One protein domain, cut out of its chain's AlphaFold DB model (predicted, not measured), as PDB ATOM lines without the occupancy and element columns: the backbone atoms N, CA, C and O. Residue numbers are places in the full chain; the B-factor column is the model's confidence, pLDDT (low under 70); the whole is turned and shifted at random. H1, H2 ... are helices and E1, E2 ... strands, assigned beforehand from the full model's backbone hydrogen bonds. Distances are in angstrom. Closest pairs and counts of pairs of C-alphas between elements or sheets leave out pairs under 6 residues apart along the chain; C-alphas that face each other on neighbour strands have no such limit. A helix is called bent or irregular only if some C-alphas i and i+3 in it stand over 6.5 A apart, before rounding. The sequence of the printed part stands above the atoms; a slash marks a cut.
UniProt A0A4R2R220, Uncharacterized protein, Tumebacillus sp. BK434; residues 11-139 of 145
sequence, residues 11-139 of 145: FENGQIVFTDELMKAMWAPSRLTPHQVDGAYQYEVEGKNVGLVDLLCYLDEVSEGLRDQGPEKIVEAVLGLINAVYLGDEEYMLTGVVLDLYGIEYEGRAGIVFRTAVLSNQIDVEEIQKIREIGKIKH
ATOM      1  N   PHE A  11     -23.803 117.400 -20.806       78.69
ATOM      2  CA  PHE A  11     -22.859 118.460 -21.138       78.69
ATOM      3  C   PHE A  11     -22.835 119.527 -20.041       78.69
ATOM      4  O   PHE A  11     -23.876 120.065 -19.670       78.69
ATOM      5  N   GLU A  12     -21.642 119.891 -19.581       77.19
ATOM      6  CA  GLU A  12     -21.396 121.006 -18.668       77.19
ATOM      7  C   GLU A  12     -20.370 121.954 -19.290       77.19
ATOM      8  O   GLU A  12     -19.306 121.536 -19.738       77.19
ATOM      9  N   ASN A  13     -20.692 123.250 -19.364       80.62
ATOM     10  CA  ASN A  13     -19.835 124.278 -19.976       80.62
ATOM     11  C   ASN A  13     -19.377 123.956 -21.415       80.62
ATOM     12  O   ASN A  13     -18.267 124.300 -21.818       80.62
ATOM     13  N   GLY A  14     -20.234 123.292 -22.198       72.62
ATOM     14  CA  GLY A  14     -19.911 122.871 -23.566       72.62
ATOM     15  C   GLY A  14     -18.968 121.667 -23.645       72.62
ATOM     16  O   GLY A  14     -18.481 121.353 -24.727       72.62
ATOM     17  N   GLN A  15     -18.712 120.994 -22.523       69.81
ATOM     18  CA  GLN A  15     -17.877 119.800 -22.437       69.81
ATOM     19  C   GLN A  15     -18.683 118.612 -21.952       69.81
ATOM     20  O   GLN A  15     -19.691 118.765 -21.269       69.81
ATOM     21  N   ILE A  16     -18.224 117.419 -22.303       75.88
ATOM     22  CA  ILE A  16     -18.893 116.178 -21.936       75.88
ATOM     23  C   ILE A  16     -18.555 115.826 -20.493       75.88
ATOM     24  O   ILE A  16     -17.406 115.930 -20.054       75.88
ATOM     25  N   VAL A  17     -19.575 115.385 -19.768       77.00
ATOM     26  CA  VAL A  17     -19.436 114.785 -18.446       77.00
ATOM     27  C   VAL A  17     -19.338 113.272 -18.620       77.00
ATOM     28  O   VAL A  17     -20.288 112.622 -19.055       77.00
ATOM     29  N   PHE A  18     -18.179 112.703 -18.286       75.44
ATOM     30  CA  PHE A  18     -17.904 111.273 -18.462       75.44
ATOM     31  C   PHE A  18     -18.452 110.438 -17.301       75.44
ATOM     32  O   PHE A  18     -17.718 110.051 -16.394       75.44
ATOM     33  N   THR A  19     -19.758 110.176 -17.303       74.75
ATOM     34  CA  THR A  19     -20.406 109.359 -16.265       74.75
ATOM     35  C   THR A  19     -20.006 107.884 -16.362       74.75
ATOM     36  O   THR A  19     -19.713 107.379 -17.445       74.75
ATOM     37  N   ASP A  20     -20.066 107.156 -15.244       71.75
ATOM     38  CA  ASP A  20     -19.805 105.708 -15.221       71.75
ATOM     39  C   ASP A  20     -20.696 104.927 -16.199       71.75
ATOM     40  O   ASP A  20     -20.265 103.924 -16.764       71.75
ATOM     41  N   GLU A  21     -21.937 105.371 -16.412       73.50
ATOM     42  CA  GLU A  21     -22.879 104.761 -17.357       73.50
ATOM     43  C   GLU A  21     -22.463 104.980 -18.811       73.50
ATOM     44  O   GLU A  21     -22.487 104.032 -19.600       73.50
ATOM     45  N   LEU A  22     -22.030 106.200 -19.153       74.88
ATOM     46  CA  LEU A  22     -21.497 106.518 -20.474       74.88
ATOM     47  C   LEU A  22     -20.283 105.667 -20.785       74.88
ATOM     48  O   LEU A  22     -20.220 105.024 -21.832       74.88
ATOM     49  N   MET A  23     -19.369 105.607 -19.827       71.81
ATOM     50  CA  MET A  23     -18.193 104.777 -19.940       71.81
ATOM     51  C   MET A  23     -18.602 103.292 -20.084       71.81
ATOM     52  O   MET A  23     -18.182 102.639 -21.029       71.81
ATOM     53  N   LYS A  24     -19.531 102.758 -19.278       71.00
ATOM     54  CA  LYS A  24     -20.002 101.356 -19.389       71.00
ATOM     55  C   LYS A  24     -20.631 100.996 -20.732       71.00
ATOM     56  O   LYS A  24     -20.323  99.943 -21.292       71.00
ATOM     57  N   ALA A  25     -21.512 101.840 -21.255       71.00
ATOM     58  CA  ALA A  25     -22.195 101.563 -22.515       71.00
ATOM     59  C   ALA A  25     -21.264 101.552 -23.717       71.00
ATOM     60  O   ALA A  25     -21.513 100.827 -24.680       71.00
ATOM     61  N   MET A  26     -20.174 102.312 -23.635       66.56
ATOM     62  CA  MET A  26     -19.137 102.277 -24.643       66.56
ATOM     63  C   MET A  26     -18.582 100.861 -24.854       66.56
ATOM     64  O   MET A  26     -18.221 100.483 -25.960       66.56
ATOM     65  N   TRP A  27     -18.564 100.012 -23.834       64.25
ATOM     66  CA  TRP A  27     -17.839  98.742 -23.927       64.25
ATOM     67  C   TRP A  27     -18.699  97.539 -24.276       64.25
ATOM     68  O   TRP A  27     -18.167  96.490 -24.645       64.25
ATOM     69  N   ALA A  28     -20.019  97.668 -24.206       66.44
ATOM     70  CA  ALA A  28     -20.915  96.550 -24.463       66.44
ATOM     71  C   ALA A  28     -20.816  95.921 -25.870       66.44
ATOM     72  O   ALA A  28     -20.998  94.705 -25.972       66.44
ATOM     73  N   PRO A  29     -20.475  96.655 -26.953       63.06
ATOM     74  CA  PRO A  29     -20.306  96.047 -28.275       63.06
ATOM     75  C   PRO A  29     -19.163  95.022 -28.368       63.06
ATOM     76  O   PRO A  29     -19.145  94.219 -29.301       63.06
ATOM     77  N   SER A  30     -18.221  95.020 -27.416       61.69
ATOM     78  CA  SER A  30     -17.004  94.195 -27.462       61.69
ATOM     79  C   SER A  30     -17.228  92.693 -27.292       61.69
ATOM     80  O   SER A  30     -16.373  91.902 -27.688       61.69
ATOM     81  N   ARG A  31     -18.364  92.283 -26.705       62.53
ATOM     82  CA  ARG A  31     -18.670  90.883 -26.341       62.53
ATOM     83  C   ARG A  31     -17.631  90.217 -25.421       62.53
ATOM     84  O   ARG A  31     -17.686  89.000 -25.233       62.53
ATOM     85  N   LEU A  32     -16.692  90.987 -24.868       63.25
ATOM     86  CA  LEU A  32     -15.843  90.565 -23.760       63.25
ATOM     87  C   LEU A  32     -16.613  90.757 -22.449       63.25
ATOM     88  O   LEU A  32     -17.589  91.505 -22.407       63.25
ATOM     89  N   THR A  33     -16.176  90.077 -21.392       66.19
ATOM     90  CA  THR A  33     -16.692  90.276 -20.032       66.19
ATOM     91  C   THR A  33     -15.761  91.264 -19.325       66.19
ATOM     92  O   THR A  33     -14.723  90.838 -18.812       66.19
ATOM     93  N   PRO A  34     -16.042  92.581 -19.356       65.06
ATOM     94  CA  PRO A  34     -15.177  93.555 -18.714       65.06
ATOM     95  C   PRO A  34     -15.322  93.473 -17.197       65.06
ATOM     96  O   PRO A  34     -16.429  93.509 -16.657       65.06
ATOM     97  N   HIS A  35     -14.188  93.441 -16.512       64.25
ATOM     98  CA  HIS A  35     -14.091  93.668 -15.080       64.25
ATOM     99  C   HIS A  35     -13.679  95.112 -14.852       64.25
ATOM    100  O   HIS A  35     -12.748  95.613 -15.494       64.25
ATOM    101  N   GLN A  36     -14.389  95.785 -13.946       58.81
ATOM    102  CA  GLN A  36     -13.939  97.083 -13.466       58.81
ATOM    103  C   GLN A  36     -12.648  96.868 -12.686       58.81
ATOM    104  O   GLN A  36     -12.642  96.232 -11.637       58.81
ATOM    105  N   VAL A  37     -11.566  97.419 -13.215       61.44
ATOM    106  CA  VAL A  37     -10.420  97.801 -12.396       61.44
ATOM    107  C   VAL A  37     -10.791  99.152 -11.799       61.44
ATOM    108  O   VAL A  37     -11.432  99.950 -12.489       61.44
ATOM    109  N   ASP A  38     -10.450  99.419 -10.538       59.44
ATOM    110  CA  ASP A  38     -10.609 100.763  -9.971       59.44
ATOM    111  C   ASP A  38     -10.008 101.782 -10.954       59.44
ATOM    112  O   ASP A  38      -8.796 101.782 -11.188       59.44
ATOM    113  N   GLY A  39     -10.850 102.599 -11.605       57.06
ATOM    114  CA  GLY A  39     -10.320 103.527 -12.599       57.06
ATOM    115  C   GLY A  39     -11.199 104.064 -13.713       57.06
ATOM    116  O   GLY A  39     -10.722 104.196 -14.840       57.06
ATOM    117  N   ALA A  40     -12.435 104.464 -13.415       62.97
ATOM    118  CA  ALA A  40     -13.036 105.535 -14.205       62.97
ATOM    119  C   ALA A  40     -12.383 106.859 -13.785       62.97
ATOM    120  O   ALA A  40     -12.595 107.351 -12.676       62.97
ATOM    121  N   TYR A  41     -11.534 107.404 -14.652       69.94
ATOM    122  CA  TYR A  41     -10.765 108.612 -14.385       69.94
ATOM    123  C   TYR A  41     -11.195 109.737 -15.322       69.94
ATOM    124  O   TYR A  41     -11.417 109.528 -16.513       69.94
ATOM    125  N   GLN A  42     -11.267 110.954 -14.792       73.38
ATOM    126  CA  GLN A  42     -11.490 112.164 -15.577       73.38
ATOM    127  C   GLN A  42     -10.352 113.144 -15.330       73.38
ATOM    128  O   GLN A  42      -9.916 113.328 -14.190       73.38
ATOM    129  N   TYR A  43      -9.868 113.788 -16.385       75.06
ATOM    130  CA  TYR A  43      -8.867 114.840 -16.267       75.06
ATOM    131  C   TYR A  43      -8.959 115.832 -17.418       75.06
ATOM    132  O   TYR A  43      -9.371 115.514 -18.528       75.06
ATOM    133  N   GLU A  44      -8.506 117.051 -17.142       79.44
ATOM    134  CA  GLU A  44      -8.416 118.103 -18.144       79.44
ATOM    135  C   GLU A  44      -7.091 118.026 -18.922       79.44
ATOM    136  O   GLU A  44      -6.014 117.835 -18.332       79.44
ATOM    137  N   VAL A  45      -7.181 118.218 -20.242       79.94
ATOM    138  CA  VAL A  45      -6.063 118.408 -21.175       79.94
ATOM    139  C   VAL A  45      -6.345 119.645 -22.024       79.94
ATOM    140  O   VAL A  45      -7.312 119.665 -22.775       79.94
ATOM    141  N   GLU A  46      -5.507 120.681 -21.901       82.12
ATOM    142  CA  GLU A  46      -5.627 121.936 -22.672       82.12
ATOM    143  C   GLU A  46      -7.045 122.553 -22.621       82.12
ATOM    144  O   GLU A  46      -7.558 123.073 -23.609       82.12
ATOM    145  N   GLY A  47      -7.698 122.485 -21.454       77.75
ATOM    146  CA  GLY A  47      -9.051 123.000 -21.267       77.75
ATOM    147  C   GLY A  47     -10.163 122.091 -21.788       77.75
ATOM    148  O   GLY A  47     -11.303 122.533 -21.774       77.75
ATOM    149  N   LYS A  48      -9.881 120.862 -22.241       77.06
ATOM    150  CA  LYS A  48     -10.881 119.841 -22.608       77.06
ATOM    151  C   LYS A  48     -10.970 118.777 -21.511       77.06
ATOM    152  O   LYS A  48      -9.939 118.239 -21.106       77.06
ATOM    153  N   ASN A  49     -12.177 118.434 -21.065       79.25
ATOM    154  CA  ASN A  49     -12.392 117.275 -20.201       79.25
ATOM    155  C   ASN A  49     -12.200 115.978 -21.003       79.25
ATOM    156  O   ASN A  49     -12.740 115.848 -22.104       79.25
ATOM    157  N   VAL A  50     -11.441 115.028 -20.456       81.62
ATOM    158  CA  VAL A  50     -11.175 113.716 -21.057       81.62
ATOM    159  C   VAL A  50     -11.482 112.619 -20.043       81.62
ATOM    160  O   VAL A  50     -10.992 112.652 -18.913       81.62
ATOM    161  N   GLY A  51     -12.266 111.625 -20.466       77.75
ATOM    162  CA  GLY A  51     -12.511 110.397 -19.713       77.75
ATOM    163  C   GLY A  51     -11.543 109.286 -20.118       77.75
ATOM    164  O   GLY A  51     -11.394 108.997 -21.306       77.75
ATOM    165  N   LEU A  52     -10.919 108.643 -19.132       77.06
ATOM    166  CA  LEU A  52     -10.155 107.404 -19.273       77.06
ATOM    167  C   LEU A  52     -10.823 106.290 -18.489       77.06
ATOM    168  O   LEU A  52     -11.195 106.492 -17.336       77.06
ATOM    169  N   VAL A  53     -10.872 105.101 -19.083       73.50
ATOM    170  CA  VAL A  53     -11.167 103.876 -18.345       73.50
ATOM    171  C   VAL A  53     -10.181 102.774 -18.675       73.50
ATOM    172  O   VAL A  53      -9.854 102.536 -19.841       73.50
ATOM    173  N   ASP A  54      -9.788 102.075 -17.615       74.50
ATOM    174  CA  ASP A  54      -9.092 100.802 -17.662       74.50
ATOM    175  C   ASP A  54     -10.087  99.632 -17.588       74.50
ATOM    176  O   ASP A  54     -10.934  99.558 -16.696       74.50
ATOM    177  N   LEU A  55      -9.978  98.697 -18.531       72.31
ATOM    178  CA  LEU A  55     -10.801  97.487 -18.592       72.31
ATOM    179  C   LEU A  55      -9.944  96.259 -18.396       72.31
ATOM    180  O   LEU A  55      -9.095  96.003 -19.243       72.31
ATOM    181  N   LEU A  56     -10.227  95.451 -17.379       71.88
ATOM    182  CA  LEU A  56      -9.624  94.132 -17.248       71.88
ATOM    183  C   LEU A  56     -10.500  93.094 -17.940       71.88
ATOM    184  O   LEU A  56     -11.674  92.936 -17.621       71.88
ATOM    185  N   CYS A  57      -9.923  92.363 -18.880       74.56
ATOM    186  CA  CYS A  57     -10.533  91.169 -19.449       74.56
ATOM    187  C   CYS A  57      -9.688  89.964 -19.058       74.56
ATOM    188  O   CYS A  57      -8.514  89.899 -19.429       74.56
ATOM    189  N   TYR A  58     -10.273  89.001 -18.350       73.44
ATOM    190  CA  TYR A  58      -9.597  87.729 -18.127       73.44
ATOM    191  C   TYR A  58      -9.656  86.867 -19.385       73.44
ATOM    192  O   TYR A  58     -10.699  86.731 -20.028       73.44
ATOM    193  N   LEU A  59      -8.522  86.263 -19.737       68.56
ATOM    194  CA  LEU A  59      -8.406  85.441 -20.945       68.56
ATOM    195  C   LEU A  59      -9.208  84.134 -20.867       68.56
ATOM    196  O   LEU A  59      -9.470  83.505 -21.891       68.56
ATOM    197  N   ASP A  60      -9.600  83.718 -19.666       69.69
ATOM    198  CA  ASP A  60     -10.390  82.517 -19.397       69.69
ATOM    199  C   ASP A  60     -11.914  82.771 -19.358       69.69
ATOM    200  O   ASP A  60     -12.674  81.801 -19.366       69.69
ATOM    201  N   GLU A  61     -12.368  84.034 -19.403       70.12
ATOM    202  CA  GLU A  61     -13.792  84.445 -19.386       70.12
ATOM    203  C   GLU A  61     -14.335  84.930 -20.730       70.12
ATOM    204  O   GLU A  61     -15.401  85.548 -20.830       70.12
ATOM    205  N   VAL A  62     -13.614  84.625 -21.800       67.31
ATOM    206  CA  VAL A  62     -14.112  84.831 -23.155       67.31
ATOM    207  C   VAL A  62     -15.388  83.997 -23.343       67.31
ATOM    208  O   VAL A  62     -15.394  82.806 -23.032       67.31
ATOM    209  N   SER A  63     -16.469  84.612 -23.846       65.56
ATOM    210  CA  SER A  63     -17.756  83.923 -24.057       65.56
ATOM    211  C   SER A  63     -17.583  82.607 -24.829       65.56
ATOM    212  O   SER A  63     -16.771  82.542 -25.753       65.56
ATOM    213  N   GLU A  64     -18.351  81.562 -24.481       65.25
ATOM    214  CA  GLU A  64     -18.223  80.218 -25.087       65.25
ATOM    215  C   GLU A  64     -18.215  80.281 -26.624       65.25
ATOM    216  O   GLU A  64     -17.332  79.729 -27.273       65.25
ATOM    217  N   GLY A  65     -19.112  81.085 -27.205       69.00
ATOM    218  CA  GLY A  65     -19.189  81.264 -28.653       69.00
ATOM    219  C   GLY A  65     -17.966  81.935 -29.290       69.00
ATOM    220  O   GLY A  65     -17.705  81.695 -30.465       69.00
ATOM    221  N   LEU A  66     -17.214  82.774 -28.569       67.56
ATOM    222  CA  LEU A  66     -15.967  83.376 -29.060       67.56
ATOM    223  C   LEU A  66     -14.762  82.455 -28.798       67.56
ATOM    224  O   LEU A  66     -13.861  82.375 -29.630       67.56
ATOM    225  N   ARG A  67     -14.781  81.697 -27.696       68.94
ATOM    226  CA  ARG A  67     -13.775  80.674 -27.378       68.94
ATOM    227  C   ARG A  67     -13.734  79.561 -28.429       68.94
ATOM    228  O   ARG A  67     -12.649  79.184 -28.869       68.94
ATOM    229  N   ASP A  68     -14.897  79.100 -28.882       74.88
ATOM    230  CA  ASP A  68     -15.030  78.036 -29.889       74.88
ATOM    231  C   ASP A  68     -14.540  78.450 -31.287       74.88
ATOM    232  O   ASP A  68     -14.233  77.603 -32.126       74.88
ATOM    233  N   GLN A  69     -14.433  79.756 -31.544       77.19
ATOM    234  CA  GLN A  69     -13.934  80.301 -32.808       77.19
ATOM    235  C   GLN A  69     -12.400  80.383 -32.879       77.19
ATOM    236  O   GLN A  69     -11.850  80.689 -33.938       77.19
ATOM    237  N   GLY A  70     -11.702  80.081 -31.781       70.19
ATOM    238  CA  GLY A  70     -10.246  80.003 -31.732       70.19
ATOM    239  C   GLY A  70      -9.531  81.337 -31.459       70.19
ATOM    240  O   GLY A  70     -10.139  82.409 -31.453       70.19
ATOM    241  N   PRO A  71      -8.207  81.284 -31.225       66.88
ATOM    242  CA  PRO A  71      -7.421  82.412 -30.717       66.88
ATOM    243  C   PRO A  71      -7.377  83.613 -31.668       66.88
ATOM    244  O   PRO A  71      -7.356  84.750 -31.209       66.88
ATOM    245  N   GLU A  72      -7.417  83.390 -32.982       70.31
ATOM    246  CA  GLU A  72      -7.418  84.472 -33.975       70.31
ATOM    247  C   GLU A  72      -8.667  85.354 -33.855       70.31
ATOM    248  O   GLU A  72      -8.560  86.577 -33.906       70.31
ATOM    249  N   LYS A  73      -9.845  84.763 -33.608       73.56
ATOM    250  CA  LYS A  73     -11.089  85.525 -33.412       73.56
ATOM    251  C   LYS A  73     -11.131  86.265 -32.087       73.56
ATOM    252  O   LYS A  73     -11.680  87.361 -32.030       73.56
ATOM    253  N   ILE A  74     -10.501  85.716 -31.052       67.00
ATOM    254  CA  ILE A  74     -10.304  86.418 -29.779       67.00
ATOM    255  C   ILE A  74      -9.438  87.662 -30.007       67.00
ATOM    256  O   ILE A  74      -9.804  88.751 -29.570       67.00
ATOM    257  N   VAL A  75      -8.336  87.526 -30.753       67.75
ATOM    258  CA  VAL A  75      -7.473  88.657 -31.125       67.75
ATOM    259  C   VAL A  75      -8.231  89.668 -31.985       67.75
ATOM    260  O   VAL A  75      -8.147  90.857 -31.711       67.75
ATOM    261  N   GLU A  76      -9.017  89.243 -32.977       67.81
ATOM    262  CA  GLU A  76      -9.845  90.159 -33.776       67.81
ATOM    263  C   GLU A  76     -10.877  90.918 -32.929       67.81
ATOM    264  O   GLU A  76     -11.050  92.118 -33.127       67.81
ATOM    265  N   ALA A  77     -11.544  90.261 -31.974       68.75
ATOM    266  CA  ALA A  77     -12.497  90.912 -31.073       68.75
ATOM    267  C   ALA A  77     -11.804  91.962 -30.187       68.75
ATOM    268  O   ALA A  77     -12.291  93.083 -30.031       68.75
ATOM    269  N   VAL A  78     -10.618  91.619 -29.686       65.94
ATOM    270  CA  VAL A  78      -9.734  92.512 -28.930       65.94
ATOM    271  C   VAL A  78      -9.229  93.688 -29.781       65.94
ATOM    272  O   VAL A  78      -9.177  94.817 -29.306       65.94
ATOM    273  N   LEU A  79      -8.882  93.466 -31.049       62.94
ATOM    274  CA  LEU A  79      -8.460  94.525 -31.971       62.94
ATOM    275  C   LEU A  79      -9.644  95.385 -32.448       62.94
ATOM    276  O   LEU A  79      -9.466  96.566 -32.729       62.94
ATOM    277  N   GLY A  80     -10.857  94.833 -32.518       63.09
ATOM    278  CA  GLY A  80     -12.079  95.583 -32.822       63.09
ATOM    279  C   GLY A  80     -12.403  96.629 -31.755       63.09
ATOM    280  O   GLY A  80     -12.789  97.748 -32.084       63.09
ATOM    281  N   LEU A  81     -12.139  96.298 -30.487       61.16
ATOM    282  CA  LEU A  81     -12.208  97.218 -29.345       61.16
ATOM    283  C   LEU A  81     -11.299  98.442 -29.492       61.16
ATOM    284  O   LEU A  81     -11.655  99.523 -29.034       61.16
ATOM    285  N   ILE A  82     -10.145  98.289 -30.152       56.66
ATOM    286  CA  ILE A  82      -9.190  99.384 -30.377       56.66
ATOM    287  C   ILE A  82      -9.781 100.474 -31.276       56.66
ATOM    288  O   ILE A  82      -9.397 101.635 -31.150       56.66
ATOM    289  N   ASN A  83     -10.719 100.111 -32.156       52.94
ATOM    290  CA  ASN A  83     -11.091 100.940 -33.297       52.94
ATOM    291  C   ASN A  83     -12.528 101.459 -33.320       52.94
ATOM    292  O   ASN A  83     -12.825 102.274 -34.190       52.94
ATOM    293  N   ALA A  84     -13.444 101.004 -32.468       56.69
ATOM    294  CA  ALA A  84     -14.842 101.364 -32.680       56.69
ATOM    295  C   ALA A  84     -15.700 101.194 -31.437       56.69
ATOM    296  O   ALA A  84     -16.380 100.184 -31.255       56.69
ATOM    297  N   VAL A  85     -15.759 102.253 -30.643       57.59
ATOM    298  CA  VAL A  85     -16.958 102.503 -29.862       57.59
ATOM    299  C   VAL A  85     -17.504 103.851 -30.252       57.59
ATOM    300  O   VAL A  85     -16.885 104.860 -29.939       57.59
ATOM    301  N   TYR A  86     -18.669 103.840 -30.887       61.41
ATOM    302  CA  TYR A  86     -19.363 105.035 -31.329       61.41
ATOM    303  C   TYR A  86     -20.615 105.247 -30.488       61.41
ATOM    304  O   TYR A  86     -21.477 104.369 -30.433       61.41
ATOM    305  N   LEU A  87     -20.716 106.409 -29.851       59.97
ATOM    306  CA  LEU A  87     -21.930 106.850 -29.168       59.97
ATOM    307  C   LEU A  87     -22.345 108.217 -29.702       59.97
ATOM    308  O   LEU A  87     -21.542 109.147 -29.690       59.97
ATOM    309  N   GLY A  88     -23.598 108.332 -30.138       60.72
ATOM    310  CA  GLY A  88     -24.200 109.598 -30.562       60.72
ATOM    311  C   GLY A  88     -24.735 109.592 -31.993       60.72
ATOM    312  O   GLY A  88     -24.523 108.652 -32.756       60.72
ATOM    313  N   ASP A  89     -25.462 110.660 -32.321       56.50
ATOM    314  CA  ASP A  89     -25.871 111.000 -33.689       56.50
ATOM    315  C   ASP A  89     -24.668 111.577 -34.469       56.50
ATOM    316  O   ASP A  89     -23.667 111.952 -33.851       56.50
ATOM    317  N   GLU A  90     -24.738 111.672 -35.803       58.91
ATOM    318  CA  GLU A  90     -23.593 112.070 -36.657       58.91
ATOM    319  C   GLU A  90     -22.927 113.397 -36.230       58.91
ATOM    320  O   GLU A  90     -21.720 113.574 -36.416       58.91
ATOM    321  N   GLU A  91     -23.689 114.306 -35.613       57.16
ATOM    322  CA  GLU A  91     -23.214 115.609 -35.130       57.16
ATOM    323  C   GLU A  91     -22.397 115.551 -33.820       57.16
ATOM    324  O   GLU A  91     -21.577 116.439 -33.587       57.16
ATOM    325  N   TYR A  92     -22.578 114.527 -32.975       61.12
ATOM    326  CA  TYR A  92     -21.962 114.423 -31.637       61.12
ATOM    327  C   TYR A  92     -21.362 113.037 -31.383       61.12
ATOM    328  O   TYR A  92     -21.546 112.436 -30.324       61.12
ATOM    329  N   MET A  93     -20.648 112.524 -32.378       68.75
ATOM    330  CA  MET A  93     -20.044 111.200 -32.327       68.75
ATOM    331  C   MET A  93     -18.851 111.161 -31.363       68.75
ATOM    332  O   MET A  93     -17.823 111.814 -31.579       68.75
ATOM    333  N   LEU A  94     -18.980 110.342 -30.321       71.25
ATOM    334  CA  LEU A  94     -17.889 109.983 -29.423       71.25
ATOM    335  C   LEU A  94     -17.255 108.676 -29.844       71.25
ATOM    336  O   LEU A  94     -17.965 107.709 -30.105       71.25
ATOM    337  N   THR A  95     -15.928 108.661 -29.853       73.19
ATOM    338  CA  THR A  95     -15.099 107.519 -30.206       73.19
ATOM    339  C   THR A  95     -14.294 107.069 -28.992       73.19
ATOM    340  O   THR A  95     -13.548 107.849 -28.397       73.19
ATOM    341  N   GLY A  96     -14.416 105.791 -28.636       73.75
ATOM    342  CA  GLY A  96     -13.484 105.128 -27.725       73.75
ATOM    343  C   GLY A  96     -12.195 104.776 -28.454       73.75
ATOM    344  O   GLY A  96     -12.234 104.022 -29.422       73.75
ATOM    345  N   VAL A  97     -11.067 105.317 -27.998       76.50
ATOM    346  CA  VAL A  97      -9.738 105.059 -28.563       76.50
ATOM    347  C   VAL A  97      -8.891 104.336 -27.529       76.50
ATOM    348  O   VAL A  97      -8.619 104.876 -26.454       76.50
ATOM    349  N   VAL A  98      -8.444 103.122 -27.852       77.31
ATOM    350  CA  VAL A  98      -7.496 102.401 -26.994       77.31
ATOM    351  C   VAL A  98      -6.126 103.063 -27.107       77.31
ATOM    352  O   VAL A  98      -5.523 103.117 -28.178       77.31
ATOM    353  N   LEU A  99      -5.637 103.572 -25.981       78.44
ATOM    354  CA  LEU A  99      -4.339 104.228 -25.871       78.44
ATOM    355  C   LEU A  99      -3.229 103.229 -25.555       78.44
ATOM    356  O   LEU A  99      -2.121 103.342 -26.080       78.44
ATOM    357  N   ASP A 100      -3.522 102.258 -24.690       77.50
ATOM    358  CA  ASP A 100      -2.547 101.290 -24.208       77.50
ATOM    359  C   ASP A 100      -3.186  99.929 -23.900       77.50
ATOM    360  O   ASP A 100      -4.376  99.826 -23.595       77.50
ATOM    361  N   LEU A 101      -2.354  98.885 -23.958       76.88
ATOM    362  CA  LEU A 101      -2.711  97.503 -23.658       76.88
ATOM    363  C   LEU A 101      -1.633  96.890 -22.766       76.88
ATOM    364  O   LEU A 101      -0.447  96.933 -23.106       76.88
ATOM    365  N   TYR A 102      -2.046  96.304 -21.643       77.00
ATOM    366  CA  TYR A 102      -1.145  95.711 -20.657       77.00
ATOM    367  C   TYR A 102      -1.566  94.280 -20.348       77.00
ATOM    368  O   TYR A 102      -2.725  94.037 -20.036       77.00
ATOM    369  N   GLY A 103      -0.635  93.330 -20.416       75.50
ATOM    370  CA  GLY A 103      -0.846  92.010 -19.826       75.50
ATOM    371  C   GLY A 103      -0.582  92.086 -18.327       75.50
ATOM    372  O   GLY A 103       0.476  92.576 -17.932       75.50
ATOM    373  N   ILE A 104      -1.524  91.619 -17.511       76.81
ATOM    374  CA  ILE A 104      -1.389  91.586 -16.055       76.81
ATOM    375  C   ILE A 104      -1.783  90.217 -15.504       76.81
ATOM    376  O   ILE A 104      -2.515  89.456 -16.139       76.81
ATOM    377  N   GLU A 105      -1.315  89.925 -14.298       73.75
ATOM    378  CA  GLU A 105      -1.913  88.911 -13.440       73.75
ATOM    379  C   GLU A 105      -2.680  89.650 -12.343       73.75
ATOM    380  O   GLU A 105      -2.120  90.511 -11.667       73.75
ATOM    381  N   TYR A 106      -3.973  89.372 -12.218       71.12
ATOM    382  CA  TYR A 106      -4.833  89.977 -11.203       71.12
ATOM    383  C   TYR A 106      -5.669  88.869 -10.578       71.12
ATOM    384  O   TYR A 106      -6.212  88.026 -11.294       71.12
ATOM    385  N   GLU A 107      -5.691  88.807  -9.247       73.81
ATOM    386  CA  GLU A 107      -6.332  87.720  -8.489       73.81
ATOM    387  C   GLU A 107      -5.872  86.306  -8.928       73.81
ATOM    388  O   GLU A 107      -6.645  85.348  -8.922       73.81
ATOM    389  N   GLY A 108      -4.600  86.160  -9.328       74.06
ATOM    390  CA  GLY A 108      -4.020  84.884  -9.776       74.06
ATOM    391  C   GLY A 108      -4.468  84.430 -11.170       74.06
ATOM    392  O   GLY A 108      -4.338  83.253 -11.515       74.06
ATOM    393  N   ARG A 109      -5.041  85.337 -11.970       75.88
ATOM    394  CA  ARG A 109      -5.557  85.056 -13.315       75.88
ATOM    395  C   ARG A 109      -4.898  85.962 -14.341       75.88
ATOM    396  O   ARG A 109      -4.723  87.158 -14.119       75.88
ATOM    397  N   ALA A 110      -4.579  85.386 -15.498       76.81
ATOM    398  CA  ALA A 110      -4.047  86.139 -16.624       76.81
ATOM    399  C   ALA A 110      -5.142  87.022 -17.233       76.81
ATOM    400  O   ALA A 110      -6.176  86.530 -17.705       76.81
ATOM    401  N   GLY A 111      -4.888  88.324 -17.255       75.44
ATOM    402  CA  GLY A 111      -5.789  89.314 -17.812       75.44
ATOM    403  C   GLY A 111      -5.081  90.313 -18.713       75.44
ATOM    404  O   GLY A 111      -3.855  90.428 -18.738       75.44
ATOM    405  N   ILE A 112      -5.883  91.036 -19.483       76.44
ATOM    406  CA  ILE A 112      -5.438  92.161 -20.297       76.44
ATOM    407  C   ILE A 112      -6.172  93.406 -19.822       76.44
ATOM    408  O   ILE A 112      -7.400  93.401 -19.763       76.44
ATOM    409  N   VAL A 113      -5.417  94.463 -19.522       77.56
ATOM    410  CA  VAL A 113      -5.951  95.802 -19.280       77.56
ATOM    411  C   VAL A 113      -5.942  96.607 -20.571       77.56
ATOM    412  O   VAL A 113      -4.882  96.817 -21.161       77.56
ATOM    413  N   PHE A 114      -7.112  97.092 -20.979       77.44
ATOM    414  CA  PHE A 114      -7.273  98.058 -22.062       77.44
ATOM    415  C   PHE A 114      -7.500  99.439 -21.479       77.44
ATOM    416  O   PHE A 114      -8.533  99.684 -20.857       77.44
ATOM    417  N   ARG A 115      -6.563 100.352 -21.725       80.12
ATOM    418  CA  ARG A 115      -6.739 101.758 -21.381       80.12
ATOM    419  C   ARG A 115      -7.364 102.489 -22.551       80.12
ATOM    420  O   ARG A 115      -6.722 102.661 -23.586       80.12
ATOM    421  N   THR A 116      -8.597 102.942 -22.375       77.31
ATOM    422  CA  THR A 116      -9.391 103.585 -23.426       77.31
ATOM    423  C   THR A 116      -9.702 105.025 -23.047       77.31
ATOM    424  O   THR A 116     -10.200 105.274 -21.950       77.31
ATOM    425  N   ALA A 117      -9.436 105.965 -23.953       79.12
ATOM    426  CA  ALA A 117      -9.914 107.339 -23.844       79.12
ATOM    427  C   ALA A 117     -11.193 107.540 -24.646       79.12
ATOM    428  O   ALA A 117     -11.344 106.991 -25.737       79.12
ATOM    429  N   VAL A 118     -12.088 108.369 -24.119       75.31
ATOM    430  CA  VAL A 118     -13.306 108.775 -24.820       75.31
ATOM    431  C   VAL A 118     -13.105 110.159 -25.397       75.31
ATOM    432  O   VAL A 118     -12.889 111.127 -24.669       75.31
ATOM    433  N   LEU A 119     -13.158 110.233 -26.722       75.62
ATOM    434  CA  LEU A 119     -12.766 111.402 -27.492       75.62
ATOM    435  C   LEU A 119     -13.862 111.770 -28.491       75.62
ATOM    436  O   LEU A 119     -14.636 110.922 -28.923       75.62
ATOM    437  N   SER A 120     -13.909 113.035 -28.903       71.62
ATOM    438  CA  SER A 120     -14.661 113.413 -30.104       71.62
ATOM    439  C   SER A 120     -13.991 112.804 -31.341       71.62
ATOM    440  O   SER A 120     -12.762 112.727 -31.408       71.62
ATOM    441  N   ASN A 121     -14.782 112.416 -32.344       67.44
ATOM    442  CA  ASN A 121     -14.276 111.913 -33.627       67.44
ATOM    443  C   ASN A 121     -13.430 112.934 -34.424       67.44
ATOM    444  O   ASN A 121     -12.826 112.564 -35.429       67.44
ATOM    445  N   GLN A 122     -13.375 114.197 -33.988       69.25
ATOM    446  CA  GLN A 122     -12.611 115.276 -34.622       69.25
ATOM    447  C   GLN A 122     -11.203 115.476 -34.032       69.25
ATOM    448  O   GLN A 122     -10.507 116.403 -34.442       69.25
ATOM    449  N   ILE A 123     -10.786 114.655 -33.063       74.50
ATOM    450  CA  ILE A 123      -9.466 114.764 -32.426       74.50
ATOM    451  C   ILE A 123      -8.373 114.163 -33.321       74.50
ATOM    452  O   ILE A 123      -8.537 113.082 -33.889       74.50
ATOM    453  N   ASP A 124      -7.243 114.866 -33.437       79.06
ATOM    454  CA  ASP A 124      -6.101 114.425 -34.238       79.06
ATOM    455  C   ASP A 124      -5.154 113.467 -33.485       79.06
ATOM    456  O   ASP A 124      -5.242 113.244 -32.275       79.06
ATOM    457  N   VAL A 125      -4.219 112.863 -34.225       75.38
ATOM    458  CA  VAL A 125      -3.279 111.866 -33.683       75.38
ATOM    459  C   VAL A 125      -2.299 112.473 -32.671       75.38
ATOM    460  O   VAL A 125      -1.891 111.780 -31.737       75.38
ATOM    461  N   GLU A 126      -1.906 113.739 -32.825       81.00
ATOM    462  CA  GLU A 126      -0.969 114.394 -31.906       81.00
ATOM    463  C   GLU A 126      -1.631 114.660 -30.548       81.00
ATOM    464  O   GLU A 126      -1.035 114.384 -29.502       81.00
ATOM    465  N   GLU A 127      -2.884 115.117 -30.551       81.75
ATOM    466  CA  GLU A 127      -3.713 115.262 -29.357       81.75
ATOM    467  C   GLU A 127      -3.898 113.913 -28.643       81.75
ATOM    468  O   GLU A 127      -3.712 113.840 -27.427       81.75
ATOM    469  N   ILE A 128      -4.154 112.822 -29.377       80.19
ATOM    470  CA  ILE A 128      -4.251 111.466 -28.799       80.19
ATOM    471  C   ILE A 128      -2.956 111.074 -28.068       80.19
ATOM    472  O   ILE A 128      -3.012 110.559 -26.947       80.19
ATOM    473  N   GLN A 129      -1.783 111.333 -28.657       79.25
ATOM    474  CA  GLN A 129      -0.502 111.023 -28.007       79.25
ATOM    475  C   GLN A 129      -0.291 111.851 -26.736       79.25
ATOM    476  O   GLN A 129       0.147 111.316 -25.718       79.25
ATOM    477  N   LYS A 130      -0.644 113.140 -26.749       84.62
ATOM    478  CA  LYS A 130      -0.574 113.978 -25.541       84.62
ATOM    479  C   LYS A 130      -1.487 113.449 -24.435       84.62
ATOM    480  O   LYS A 130      -1.056 113.327 -23.288       84.62
ATOM    481  N   ILE A 131      -2.734 113.118 -24.778       84.00
ATOM    482  CA  ILE A 131      -3.728 112.562 -23.851       84.00
ATOM    483  C   ILE A 131      -3.198 111.277 -23.215       84.00
ATOM    484  O   ILE A 131      -3.297 111.123 -21.995       84.00
ATOM    485  N   ARG A 132      -2.584 110.402 -24.018       82.31
ATOM    486  CA  ARG A 132      -1.937 109.167 -23.565       82.31
ATOM    487  C   ARG A 132      -0.825 109.418 -22.558       82.31
ATOM    488  O   ARG A 132      -0.835 108.817 -21.486       82.31
ATOM    489  N   GLU A 133       0.110 110.310 -22.861       83.88
ATOM    490  CA  GLU A 133       1.241 110.576 -21.966       83.88
ATOM    491  C   GLU A 133       0.795 111.228 -20.649       83.88
ATOM    492  O   GLU A 133       1.236 110.821 -19.574       83.88
ATOM    493  N   ILE A 134      -0.159 112.166 -20.695       83.69
ATOM    494  CA  ILE A 134      -0.747 112.756 -19.480       83.69
ATOM    495  C   ILE A 134      -1.493 111.692 -18.668       83.69
ATOM    496  O   ILE A 134      -1.344 111.642 -17.444       83.69
ATOM    497  N   GLY A 135      -2.263 110.832 -19.337       78.31
ATOM    498  CA  GLY A 135      -3.000 109.734 -18.720       78.31
ATOM    499  C   GLY A 135      -2.085 108.778 -17.959       78.31
ATOM    500  O   GLY A 135      -2.356 108.462 -16.805       78.31
ATOM    501  N   LYS A 136      -0.949 108.385 -18.550       77.75
ATOM    502  CA  LYS A 136       0.060 107.539 -17.886       77.75
ATOM    503  C   LYS A 136       0.663 108.189 -16.642       77.75
ATOM    504  O   LYS A 136       0.900 107.494 -15.660       77.75
ATOM    505  N   ILE A 137       0.924 109.498 -16.684       80.31
ATOM    506  CA  ILE A 137       1.517 110.234 -15.558       80.31
ATOM    507  C   ILE A 137       0.512 110.384 -14.413       80.31
ATOM    508  O   ILE A 137       0.868 110.173 -13.255       80.31
ATOM    509  N   LYS A 138      -0.729 110.775 -14.722       78.31
ATOM    510  CA  LYS A 138      -1.762 111.046 -13.711       78.31
ATOM    511  C   LYS A 138      -2.385 109.772 -13.141       78.31
ATOM    512  O   LYS A 138      -2.718 109.738 -11.962       78.31
ATOM    513  N   HIS A 139      -2.524 108.747 -13.974       77.38
ATOM    514  CA  HIS A 139      -3.190 107.492 -13.647       77.38
ATOM    515  C   HIS A 139      -2.289 106.338 -14.093       77.38
ATOM    516  O   HIS A 139      -2.521 105.752 -15.147       77.38
TER     517      HIS A 139
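Overview. This is residues 11 to 139 of the 145 residues of an uncharacterized protein of Tumebacillus sp. BK434 (UniProt A0A4R2R220). A twisted sheet of four antiparallel strands, in the order E2 E3 E5 E4, curls round H4 on one face, while H1 and H3 cover parts of the other face, making three layers. H2 is a small turn of helix beyond one end of the sheet, where residues 68 to 73 stick out; the short E1 lies near the opposite end. The printed part has 129 residues with four named helices and five named strands, in the order E1 H1 E2 E3 H2 H3 E4 E5 H4, a mixed class. It is compact, with a radius of gyration of the C-alphas of 15.0 A and spans of 46 by 32 by 26 A.

Arrangement. Start at E1, residues 15 to 17, which pairs with no named strand; its closest C-alpha to E3, residues 48 to 58, is that of Gln 15, 6.4 A from that of Asn 49. Next, E2, residues 35 to 45, bends by 60 degrees at residue 38 and forms a hairpin with E3, with N 41 and O 52 2.9 A apart. H1, residues 20 to 30, is on the sheet; its C-alpha of Asp 20 is 6.8 A from that of Ala 40 in E2. H1 is irregular, with C-alphas 26 and 29 7.3 A apart. H2, residues 64 to 67, is not on the sheet and only just touches H3, residues 71 to 83, only at the corner, with 3 pairs of C-alphas within 8 A, the closest Leu 66 and Ile 74 at 6.5 A. H3 touches H1 with residues 77 to 81 alone, opposite ways at a steep tilt of 41 degrees; the C-alphas of Ser 30 and Leu 81 come closest, 6.0 A. H3 is on the sheet, its Ile 82 C-alpha 4.8 A from that of Val 98 in E4, residues 94 to 106. E4 bends by 75 degrees at residue 103 and forms a hairpin with E5, residues 109 to 120; N 113 and O 102 are 2.8 A apart. E5 is also the antiparallel neighbour of E3, with N 55 and O 114 at 2.9 A. E3, H2 H3 and E4 form a split strand-helix-strand unit, two strands running the same way with E5 between them, its crossover right-handed. H4, residues 125 to 138, is on the face opposite H1; the C-alphas of Leu 99 and Arg 132 are 6.0 A apart. Every O i to N i+4 pair is within hydrogen-bond range in H4, but 7 of 9 in H3 and 3 of 7 in H1, where 5 of 8 O i to N i+3 pairs are; H2 is too short for an O i to N i+4 pair.

Along the chain. Find C-alpha 15 at (-17.877, 119.800, -22.437), where E1 begins. H1 then spans 17.0 A, E2 26.7 A and E3 32.4 A. After H2, H3 spans 19.1 A, E4 30.0 A and E5 34.2 A. H4 runs 20.0 A to C-alpha 138 at (-1.762, 111.046, -13.711).

Size, cuts and confidence. The two C-alphas farthest apart are those of Asn 13 and Asp 68, 47.5 A. The printed part has no cut and no long link. Look at the B-factor column: the mean pLDDT of the printed part is 71.7, and 48 residues are under 70, among them 26 to 41 and 74 to 93.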